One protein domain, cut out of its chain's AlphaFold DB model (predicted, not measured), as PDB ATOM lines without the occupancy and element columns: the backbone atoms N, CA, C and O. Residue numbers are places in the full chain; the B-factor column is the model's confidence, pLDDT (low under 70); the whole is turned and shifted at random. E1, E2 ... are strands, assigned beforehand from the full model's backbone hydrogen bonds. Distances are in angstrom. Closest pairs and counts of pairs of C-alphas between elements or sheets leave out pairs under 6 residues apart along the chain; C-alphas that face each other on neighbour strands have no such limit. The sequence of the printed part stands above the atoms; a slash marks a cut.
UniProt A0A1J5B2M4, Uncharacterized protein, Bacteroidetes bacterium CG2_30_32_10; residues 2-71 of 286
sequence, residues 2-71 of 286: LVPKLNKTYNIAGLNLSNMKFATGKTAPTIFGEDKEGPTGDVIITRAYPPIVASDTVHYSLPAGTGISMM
ATOM      1  N   LEU A   2      48.487  15.394 -43.751       58.84
ATOM      2  CA  LEU A   2      47.255  15.124 -43.000       58.84
ATOM      3  C   LEU A   2      47.621  14.485 -41.659       58.84
ATOM      4  O   LEU A   2      48.489  13.610 -41.629       58.84
ATOM      5  N   VAL A   3      46.972  14.909 -40.573       60.19
ATOM      6  CA  VAL A   3      47.185  14.292 -39.259       60.19
ATOM      7  C   VAL A   3      46.423  12.960 -39.209       60.19
ATOM      8  O   VAL A   3      45.223  12.941 -39.506       60.19
ATOM      9  N   PRO A   4      47.072  11.840 -38.842       60.81
ATOM     10  CA  PRO A   4      46.394  10.559 -38.678       60.81
ATOM     11  C   PRO A   4      45.195  10.666 -37.722       60.81
ATOM     12  O   PRO A   4      45.271  11.324 -36.688       60.81
ATOM     13  N   LYS A   5      44.085   9.984 -38.037       59.88
ATOM     14  CA  LYS A   5      42.916   9.911 -37.133       59.88
ATOM     15  C   LYS A   5      43.241   9.183 -35.821       59.88
ATOM     16  O   LYS A   5      42.621   9.469 -34.799       59.88
ATOM     17  N   LEU A   6      44.202   8.254 -35.852       58.03
ATOM     18  CA  LEU A   6      44.707   7.583 -34.656       58.03
ATOM     19  C   LEU A   6      45.399   8.604 -33.741       58.03
ATOM     20  O   LEU A   6      46.310   9.301 -34.178       58.03
ATOM     21  N   ASN A   7      45.011   8.616 -32.464       73.25
ATOM     22  CA  ASN A   7      45.595   9.416 -31.376       73.25
ATOM     23  C   ASN A   7      45.196  10.902 -31.338       73.25
ATOM     24  O   ASN A   7      45.931  11.729 -30.801       73.25
ATOM     25  N   LYS A   8      44.004  11.252 -31.834       79.06
ATOM     26  CA  LYS A   8      43.383  12.556 -31.529       79.06
ATOM     27  C   LYS A   8      42.950  12.695 -30.069       79.06
ATOM     28  O   LYS A   8      42.747  13.802 -29.588       79.06
ATOM     29  N   THR A   9      42.829  11.578 -29.362       85.75
ATOM     30  CA  THR A   9      42.498  11.517 -27.941       85.75
ATOM     31  C   THR A   9      43.413  10.525 -27.231       85.75
ATOM     32  O   THR A   9      43.938   9.600 -27.858       85.75
ATOM     33  N   TYR A  10      43.571  10.679 -25.921       84.62
ATOM     34  CA  TYR A  10      44.230   9.711 -25.044       84.62
ATOM     35  C   TYR A  10      43.272   9.235 -23.951       84.62
ATOM     36  O   TYR A  10      42.361   9.962 -23.552       84.62
ATOM     37  N   ASN A  11      43.456   7.995 -23.492       85.38
ATOM     38  CA  ASN A  11      42.662   7.409 -22.415       85.38
ATOM     39  C   ASN A  11      43.283   7.769 -21.064       85.38
ATOM     40  O   ASN A  11      44.397   7.349 -20.761       85.38
ATOM     41  N   ILE A  12      42.535   8.515 -20.259       83.06
ATOM     42  CA  ILE A  12      42.954   8.997 -18.943       83.06
ATOM     43  C   ILE A  12      43.006   7.838 -17.941       83.06
ATOM     44  O   ILE A  12      43.932   7.750 -17.140       83.06
ATOM     45  N   ALA A  13      42.060   6.894 -18.023       77.31
ATOM     46  CA  ALA A  13      41.994   5.748 -17.114       77.31
ATOM     47  C   ALA A  13      43.207   4.809 -17.248       77.31
ATOM     48  O   ALA A  13      43.517   4.069 -16.323       77.31
ATOM     49  N   GLY A  14      43.910   4.850 -18.387       75.44
ATOM     50  CA  GLY A  14      45.137   4.083 -18.612       75.44
ATOM     51  C   GLY A  14      46.411   4.730 -18.058       75.44
ATOM     52  O   GLY A  14      47.476   4.131 -18.184       75.44
ATOM     53  N   LEU A  15      46.336   5.938 -17.483       76.62
ATOM     54  CA  LEU A  15      47.507   6.696 -17.020       76.62
ATOM     55  C   LEU A  15      47.972   6.333 -15.599       76.62
ATOM     56  O   LEU A  15      49.021   6.819 -15.187       76.62
ATOM     57  N   ASN A  16      47.233   5.492 -14.862       76.12
ATOM     58  CA  ASN A  16      47.563   5.061 -13.491       76.12
ATOM     59  C   ASN A  16      47.963   6.229 -12.564       76.12
ATOM     60  O   ASN A  16      48.988   6.184 -11.885       76.12
ATOM     61  N   LEU A  17      47.167   7.301 -12.568       76.75
ATOM     62  CA  LEU A  17      47.450   8.518 -11.807       76.75
ATOM     63  C   LEU A  17      47.155   8.307 -10.317       76.75
ATOM     64  O   LEU A  17      46.044   7.932  -9.953       76.75
ATOM     65  N   SER A  18      48.132   8.592  -9.453       69.75
ATOM     66  CA  SER A  18      47.982   8.399  -8.002       69.75
ATOM     67  C   SER A  18      47.203   9.522  -7.309       69.75
ATOM     68  O   SER A  18      46.476   9.261  -6.356       69.75
ATOM     69  N   ASN A  19      47.333  10.765  -7.793       68.00
ATOM     70  CA  ASN A  19      46.835  11.969  -7.101       68.00
ATOM     71  C   ASN A  19      45.746  12.731  -7.882       68.00
ATOM     72  O   ASN A  19      45.305  13.794  -7.452       68.00
ATOM     73  N   MET A  20      45.317  12.206  -9.032       70.25
ATOM     74  CA  MET A  20      44.243  12.784  -9.843       70.25
ATOM     75  C   MET A  20      43.140  11.757 -10.045       70.25
ATOM     76  O   MET A  20      43.394  10.651 -10.524       70.25
ATOM     77  N   LYS A  21      41.909  12.146  -9.720       72.62
ATOM     78  CA  LYS A  21      40.694  11.404 -10.057       72.62
ATOM     79  C   LYS A  21      39.890  12.226 -11.053       72.62
ATOM     80  O   LYS A  21      39.953  13.442 -11.030       72.62
ATOM     81  N   PHE A  22      39.147  11.583 -11.943       70.75
ATOM     82  CA  PHE A  22      38.310  12.289 -12.913       70.75
ATOM     83  C   PHE A  22      36.850  11.978 -12.627       70.75
ATOM     84  O   PHE A  22      36.466  10.808 -12.617       70.75
ATOM     85  N   ALA A  23      36.061  13.021 -12.350       63.03
ATOM     86  CA  ALA A  23      34.657  12.891 -11.967       63.03
ATOM     87  C   ALA A  23      33.787  12.422 -13.145       63.03
ATOM     88  O   ALA A  23      32.841  11.657 -12.970       63.03
ATOM     89  N   THR A  24      34.131  12.842 -14.367       65.81
ATOM     90  CA  THR A  24      33.469  12.433 -15.613       65.81
ATOM     91  C   THR A  24      34.496  12.255 -16.732       65.81
ATOM     92  O   THR A  24      35.580  12.817 -16.665       65.81
ATOM     93  N   GLY A  25      34.166  11.462 -17.761       68.31
ATOM     94  CA  GLY A  25      34.980  11.286 -18.973       68.31
ATOM     95  C   GLY A  25      36.227  10.399 -18.818       68.31
ATOM     96  O   GLY A  25      37.005  10.517 -17.881       68.31
ATOM     97  N   LYS A  26      36.441   9.482 -19.773       78.38
ATOM     98  CA  LYS A  26      37.608   8.569 -19.787       78.38
ATOM     99  C   LYS A  26      38.688   8.983 -20.787       78.38
ATOM    100  O   LYS A  26      39.739   8.352 -20.854       78.38
ATOM    101  N   THR A  27      38.437  10.016 -21.581       85.12
ATOM    102  CA  THR A  27      39.298  10.415 -22.693       85.12
ATOM    103  C   THR A  27      39.424  11.924 -22.773       85.12
ATOM    104  O   THR A  27      38.426  12.620 -22.619       85.12
ATOM    105  N   ALA A  28      40.622  12.405 -23.086       86.75
ATOM    106  CA  ALA A  28      40.905  13.814 -23.338       86.75
ATOM    107  C   ALA A  28      41.551  13.999 -24.721       86.75
ATOM    108  O   ALA A  28      42.149  13.051 -25.246       86.75
ATOM    109  N   PRO A  29      41.411  15.182 -25.340       85.50
ATOM    110  CA  PRO A  29      42.030  15.471 -26.629       85.50
ATOM    111  C   PRO A  29      43.558  15.540 -26.507       85.50
ATOM    112  O   PRO A  29      44.103  15.972 -25.496       85.50
ATOM    113  N   THR A  30      44.270  15.113 -27.549       82.81
ATOM    114  CA  THR A  30      45.700  15.421 -27.702       82.81
ATOM    115  C   THR A  30      45.872  16.814 -28.305       82.81
ATOM    116  O   THR A  30      44.894  17.461 -28.675       82.81
ATOM    117  N   ILE A  31      47.115  17.266 -28.501       76.19
ATOM    118  CA  ILE A  31      47.380  18.537 -29.193       76.19
ATOM    119  C   ILE A  31      46.739  18.599 -30.591       76.19
ATOM    120  O   ILE A  31      46.329  19.670 -31.018       76.19
ATOM    121  N   PHE A  32      46.568  17.468 -31.285       77.12
ATOM    122  CA  PHE A  32      45.865  17.389 -32.577       77.12
ATOM    123  C   PHE A  32      44.405  16.906 -32.458       77.12
ATOM    124  O   PHE A  32      43.778  16.515 -33.448       77.12
ATOM    125  N   GLY A  33      43.883  16.865 -31.233       79.25
ATOM    126  CA  GLY A  33      42.493  16.572 -30.923       79.25
ATOM    127  C   GLY A  33      41.564  17.743 -31.226       79.25
ATOM    128  O   GLY A  33      41.985  18.788 -31.723       79.25
ATOM    129  N   GLU A  34      40.282  17.551 -30.937       83.00
ATOM    130  CA  GLU A  34      39.262  18.593 -31.087       83.00
ATOM    131  C   GLU A  34      39.557  19.798 -30.179       83.00
ATOM    132  O   GLU A  34      40.043  19.619 -29.059       83.00
ATOM    133  N   ASP A  35      39.232  21.014 -30.639       83.56
ATOM    134  CA  ASP A  35      39.251  22.236 -29.811       83.56
ATOM    135  C   ASP A  35      38.030  22.259 -28.882       83.56
ATOM    136  O   ASP A  35      37.116  23.076 -28.991       83.56
ATOM    137  N   LYS A  36      37.988  21.264 -28.001       82.88
ATOM    138  CA  LYS A  36      37.004  21.111 -26.943       82.88
ATOM    139  C   LYS A  36      37.741  20.695 -25.688       82.88
ATOM    140  O   LYS A  36      38.535  19.758 -25.737       82.88
ATOM    141  N   GLU A  37      37.485  21.384 -24.583       83.62
ATOM    142  CA  GLU A  37      38.095  21.029 -23.305       83.62
ATOM    143  C   GLU A  37      37.804  19.573 -22.946       83.62
ATOM    144  O   GLU A  37      36.724  19.029 -23.210       83.62
ATOM    145  N   GLY A  38      38.827  18.934 -22.387       82.88
ATOM    146  CA  GLY A  38      38.724  17.587 -21.877       82.88
ATOM    147  C   GLY A  38      37.927  17.538 -20.571       82.88
ATOM    148  O   GLY A  38      37.458  18.554 -20.060       82.88
ATOM    149  N   PRO A  39      37.766  16.336 -20.008       82.94
ATOM    150  CA  PRO A  39      37.015  16.166 -18.779       82.94
ATOM    151  C   PRO A  39      37.671  16.869 -17.586       82.94
ATOM    152  O   PRO A  39      38.899  16.995 -17.521       82.94
ATOM    153  N   THR A  40      36.845  17.284 -16.628       80.25
ATOM    154  CA  THR A  40      37.296  17.882 -15.369       80.25
ATOM    155  C   THR A  40      37.756  16.802 -14.395       80.25
ATOM    156  O   THR A  40      37.040  15.836 -14.107       80.25
ATOM    157  N   GLY A  41      38.986  16.963 -13.921       72.56
ATOM    158  CA  GLY A  41      39.609  16.164 -12.883       72.56
ATOM    159  C   GLY A  41      39.608  16.867 -11.534       72.56
ATOM    160  O   GLY A  41      39.733  18.084 -11.449       72.56
ATOM    161  N   ASP A  42      39.528  16.057 -10.494       71.38
ATOM    162  CA  ASP A  42      39.732  16.404  -9.101       71.38
ATOM    163  C   ASP A  42      41.152  15.984  -8.713       71.38
ATOM    164  O   ASP A  42      41.492  14.793  -8.659       71.38
ATOM    165  N   VAL A  43      42.013  16.962  -8.453       66.38
ATOM    166  CA  VAL A  43      43.304  16.723  -7.808       66.38
ATOM    167  C   VAL A  43      43.032  16.634  -6.313       66.38
ATOM    168  O   VAL A  43      42.662  17.631  -5.693       66.38
ATOM    169  N   ILE A  44      43.205  15.444  -5.736       64.69
ATOM    170  CA  ILE A  44      43.043  15.249  -4.294       64.69
ATOM    171  C   ILE A  44      44.412  15.406  -3.653       64.69
ATOM    172  O   ILE A  44      45.278  14.533  -3.765       64.69
ATOM    173  N   ILE A  45      44.601  16.506  -2.938       62.28
ATOM    174  CA  ILE A  45      45.806  16.740  -2.153       62.28
ATOM    175  C   ILE A  45      45.534  16.176  -0.761       62.28
ATOM    176  O   ILE A  45      45.043  16.873   0.119       62.28
ATOM    177  N   THR A  46      45.812  14.882  -0.572       56.75
ATOM    178  CA  THR A  46      45.704  14.236   0.747       56.75
ATOM    179  C   THR A  46      46.999  14.453   1.518       56.75
ATOM    180  O   THR A  46      48.069  14.077   1.040       56.75
ATOM    181  N   ARG A  47      46.919  15.017   2.724       58.12
ATOM    182  CA  ARG A  47      48.061  15.100   3.641       58.12
ATOM    183  C   ARG A  47      47.735  14.370   4.930       58.12
ATOM    184  O   ARG A  47      46.777  14.719   5.609       58.12
ATOM    185  N   ALA A  48      48.555  13.377   5.263       51.97
ATOM    186  CA  ALA A  48      48.547  12.727   6.564       51.97
ATOM    187  C   ALA A  48      49.684  13.312   7.408       51.97
ATOM    188  O   ALA A  48      50.851  13.033   7.149       51.97
ATOM    189  N   TYR A  49      49.341  14.125   8.402       55.22
ATOM    190  CA  TYR A  49      50.263  14.550   9.450       55.22
ATOM    191  C   TYR A  49      49.651  14.134  10.780       55.22
ATOM    192  O   TYR A  49      48.755  14.827  11.241       55.22
ATOM    193  N   PRO A  50      50.051  13.006  11.392       54.25
ATOM    194  CA  PRO A  50      49.441  12.559  12.640       54.25
ATOM    195  C   PRO A  50      49.418  13.704  13.673       54.25
ATOM    196  O   PRO A  50      50.482  14.265  13.942       54.25
ATOM    197  N   PRO A  51      48.249  14.091  14.227       53.78
ATOM    198  CA  PRO A  51      46.937  13.426  14.153       53.78
ATOM    199  C   PRO A  51      45.941  13.989  13.106       53.78
ATOM    200  O   PRO A  51      44.805  13.528  13.045       53.78
ATOM    201  N   ILE A  52      46.317  14.978  12.295       54.72
ATOM    202  CA  ILE A  52      45.454  15.682  11.336       54.72
ATOM    203  C   ILE A  52      45.638  15.117   9.917       54.72
ATOM    204  O   ILE A  52      46.700  15.229   9.300       54.72
ATOM    205  N   VAL A  53      44.567  14.551   9.360       57.47
ATOM    206  CA  VAL A  53      44.467  14.287   7.919       57.47
ATOM    207  C   VAL A  53      43.595  15.377   7.308       57.47
ATOM    208  O   VAL A  53      42.400  15.431   7.579       57.47
ATOM    209  N   ALA A  54      44.196  16.252   6.505       59.06
ATOM    210  CA  ALA A  54      43.477  17.261   5.731       59.06
ATOM    211  C   ALA A  54      43.543  16.887   4.246       59.06
ATOM    212  O   ALA A  54      44.600  16.489   3.743       59.06
ATOM    213  N   SER A  55      42.412  16.992   3.549       60.44
ATOM    214  CA  SER A  55      42.326  16.768   2.109       60.44
ATOM    215  C   SER A  55      41.624  17.938   1.440       60.44
ATOM    216  O   SER A  55      40.431  18.134   1.670       60.44
ATOM    217  N   ASP A  56      42.344  18.659   0.587       62.56
ATOM    218  CA  ASP A  56      41.752  19.651  -0.308       62.56
ATOM    219  C   ASP A  56      41.572  19.049  -1.700       62.56
ATOM    220  O   ASP A  56      42.398  18.261  -2.175       62.56
ATOM    221  N   THR A  57      40.469  19.420  -2.347       64.44
ATOM    222  CA  THR A  57      40.161  19.014  -3.719       64.44
ATOM    223  C   THR A  57      40.216  20.237  -4.618       64.44
ATOM    224  O   THR A  57      39.488  21.202  -4.402       64.44
ATOM    225  N   VAL A  58      41.083  20.193  -5.628       66.44
ATOM    226  CA  VAL A  58      41.178  21.238  -6.653       66.44
ATOM    227  C   VAL A  58      40.616  20.692  -7.957       66.44
ATOM    228  O   VAL A  58      41.055  19.646  -8.434       66.44
ATOM    229  N   HIS A  59      39.664  21.415  -8.541       71.81
ATOM    230  CA  HIS A  59      39.067  21.066  -9.826       71.81
ATOM    231  C   HIS A  59      39.908  21.635 -10.977       71.81
ATOM    232  O   HIS A  59      40.254  22.817 -10.975       71.81
ATOM    233  N   TYR A  60      40.225  20.812 -11.977       71.69
ATOM    234  CA  TYR A  60      40.986  21.211 -13.161       71.69
ATOM    235  C   TYR A  60      40.462  20.515 -14.423       71.69
ATOM    236  O   TYR A  60      40.394  19.288 -14.478       71.69
ATOM    237  N   SER A  61      40.125  21.282 -15.460       79.62
ATOM    238  CA  SER A  61      39.752  20.735 -16.772       79.62
ATOM    239  C   SER A  61      40.985  20.445 -17.615       79.62
ATOM    240  O   SER A  61      41.869  21.289 -17.747       79.62
ATOM    241  N   LEU A  62      41.041  19.253 -18.216       83.50
ATOM    242  CA  LEU A  62      42.117  18.933 -19.153       83.50
ATOM    243  C   LEU A  62      42.037  19.843 -20.388       83.50
ATOM    244  O   LEU A  62      40.939  20.114 -20.880       83.50
ATOM    245  N   PRO A  63      43.187  20.297 -20.914       78.88
ATOM    246  CA  PRO A  63      43.213  21.275 -21.991       78.88
ATOM    247  C   PRO A  63      42.560  20.736 -23.266       78.88
ATOM    248  O   PRO A  63      42.574  19.532 -23.533       78.88
ATOM    249  N   ALA A  64      42.010  21.652 -24.064       82.62
ATOM    250  CA  ALA A  64      41.528  21.360 -25.408       82.62
ATOM    251  C   ALA A  64      42.680  21.015 -26.371       82.62
ATOM    252  O   ALA A  64      43.833  21.403 -26.162       82.62
ATOM    253  N   GLY A  65      42.363  20.308 -27.458       78.50
ATOM    254  CA  GLY A  65      43.261  20.181 -28.602       78.50
ATOM    255  C   GLY A  65      43.273  21.447 -29.462       78.50
ATOM    256  O   GLY A  65      42.509  22.381 -29.249       78.50
ATOM    257  N   THR A  66      44.135  21.485 -30.476       76.06
ATOM    258  CA  THR A  66      44.227  22.638 -31.394       76.06
ATOM    259  C   THR A  66      43.181  22.624 -32.512       76.06
ATOM    260  O   THR A  66      43.069  23.593 -33.256       76.06
ATOM    261  N   GLY A  67      42.458  21.513 -32.706       73.88
ATOM    262  CA  GLY A  67      41.548  21.330 -33.842       73.88
ATOM    263  C   GLY A  67      42.250  21.141 -35.197       73.88
ATOM    264  O   GLY A  67      41.581  20.974 -36.221       73.88
ATOM    265  N   ILE A  68      43.589  21.120 -35.231       74.06
ATOM    266  CA  ILE A  68      44.372  21.003 -36.466       74.06
ATOM    267  C   ILE A  68      44.184  19.621 -37.085       74.06
ATOM    268  O   ILE A  68      44.638  18.601 -36.566       74.06
ATOM    269  N   SER A  69      43.550  19.590 -38.253       68.19
ATOM    270  CA  SER A  69      43.336  18.367 -39.035       68.19
ATOM    271  C   SER A  69      44.354  18.189 -40.170       68.19
ATOM    272  O   SER A  69      44.629  17.062 -40.594       68.19
ATOM    273  N   MET A  70      44.956  19.285 -40.633       68.38
ATOM    274  CA  MET A  70      45.952  19.304 -41.698       68.38
ATOM    275  C   MET A  70      47.010  20.370 -41.410       68.38
ATOM    276  O   MET A  70      46.688  21.480 -41.002       68.38
ATOM    277  N   MET A  71      48.273  20.038 -41.676       72.38
ATOM    278  CA  MET A  71      49.388  20.978 -41.607       72.38
ATOM    279  C   MET A  71      50.169  20.933 -42.915       72.38
ATOM    280  O   MET A  71      50.635  19.870 -43.340       72.38
TER     281      MET A  71
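AT A GLANCE: This is residues 2 to 71 of the 286 residues of an uncharacterized protein of Bacteroidetes bacterium CG2_30_32_10 (UniProt A0A1J5B2M4). Picture a long, narrow hairpin of two strands, E4 and E5, whose tip, residues 48 to 53, sticks out free at one end of a rod. At the hairpin's other end is a loose body, mostly loops, in which the small strands E1 and E3 pair side by side, while the small strand E2 lies beside E4; both ends of the printed part lie at the end of the rod away from the tip. You will read 70 printed residues with no named helix and five named strands, in the order E1, E2, E3, E4, E5; they form one antiparallel sheet in the order E2, E4, E5 and one antiparallel pair, E1 and E3. The class is all strand, though only 29 of the 70 residues are in named elements. The whole is loose, with a radius of gyration of the C-alphas of 15.8 A, and spans 57 by 19 by 18 A.

HOW THE PARTS SIT: Start at E1, residues 9 to 11, and look across to E3, residues 27 to 29: they are antiparallel neighbours at 151 degrees, with C-alphas 9 and 29 facing each other at 4.2 A, and N 10 and O 28 within hydrogen-bond range at 2.8 A. Next find E2, residues 20 to 22, an edge strand antiparallel to E4, residues 40 to 49, at 143 degrees. There C-alphas 22 and 41 face each other at 4.1 A, and N 42 and O 21 are within hydrogen-bond range at 2.7 A. The inner strand E4 and the edge strand E5, residues 52 to 61, form a hairpin, antiparallel at 163 degrees. Check N 41 and O 60, 2.8 A, near its one end, and N 52 and O 49, 2.7 A, near the other. E1 is apart from both E4 and E5, and E3 is apart from E5.

IN THESE COORDINATES: Find C-alpha 9 at (42.498, 11.517, -27.941); from there E1 runs 6.9 A to C-alpha 11. E2 covers 6.7 A from residue 20 to 22, and E3 covers 7.0 A from 27 to 29. Then find C-alpha 40 at (37.296, 17.882, -15.369), where E4 begins its 28.2 A run to C-alpha 49. E5 starts at residue 52 and runs 29.1 A to C-alpha 61 at (39.752, 20.735, -16.772).

THE WHOLE: The C-alphas of Leu 2 and Pro 51 are the two farthest apart, at 57.2 A, while those of Leu 2 and Met 71 are 6.4 A apart. The printed part has no cut. The links E2 to E3 and E4 to E5 are tight, E1 to E2 and E3 to E4 are short, and there is no long link. Mean pLDDT of the printed part is 71.7; look for values under 70 at residues 2 to 6, 18 to 19, 23 to 25, 43 to 58 and 69 to 70.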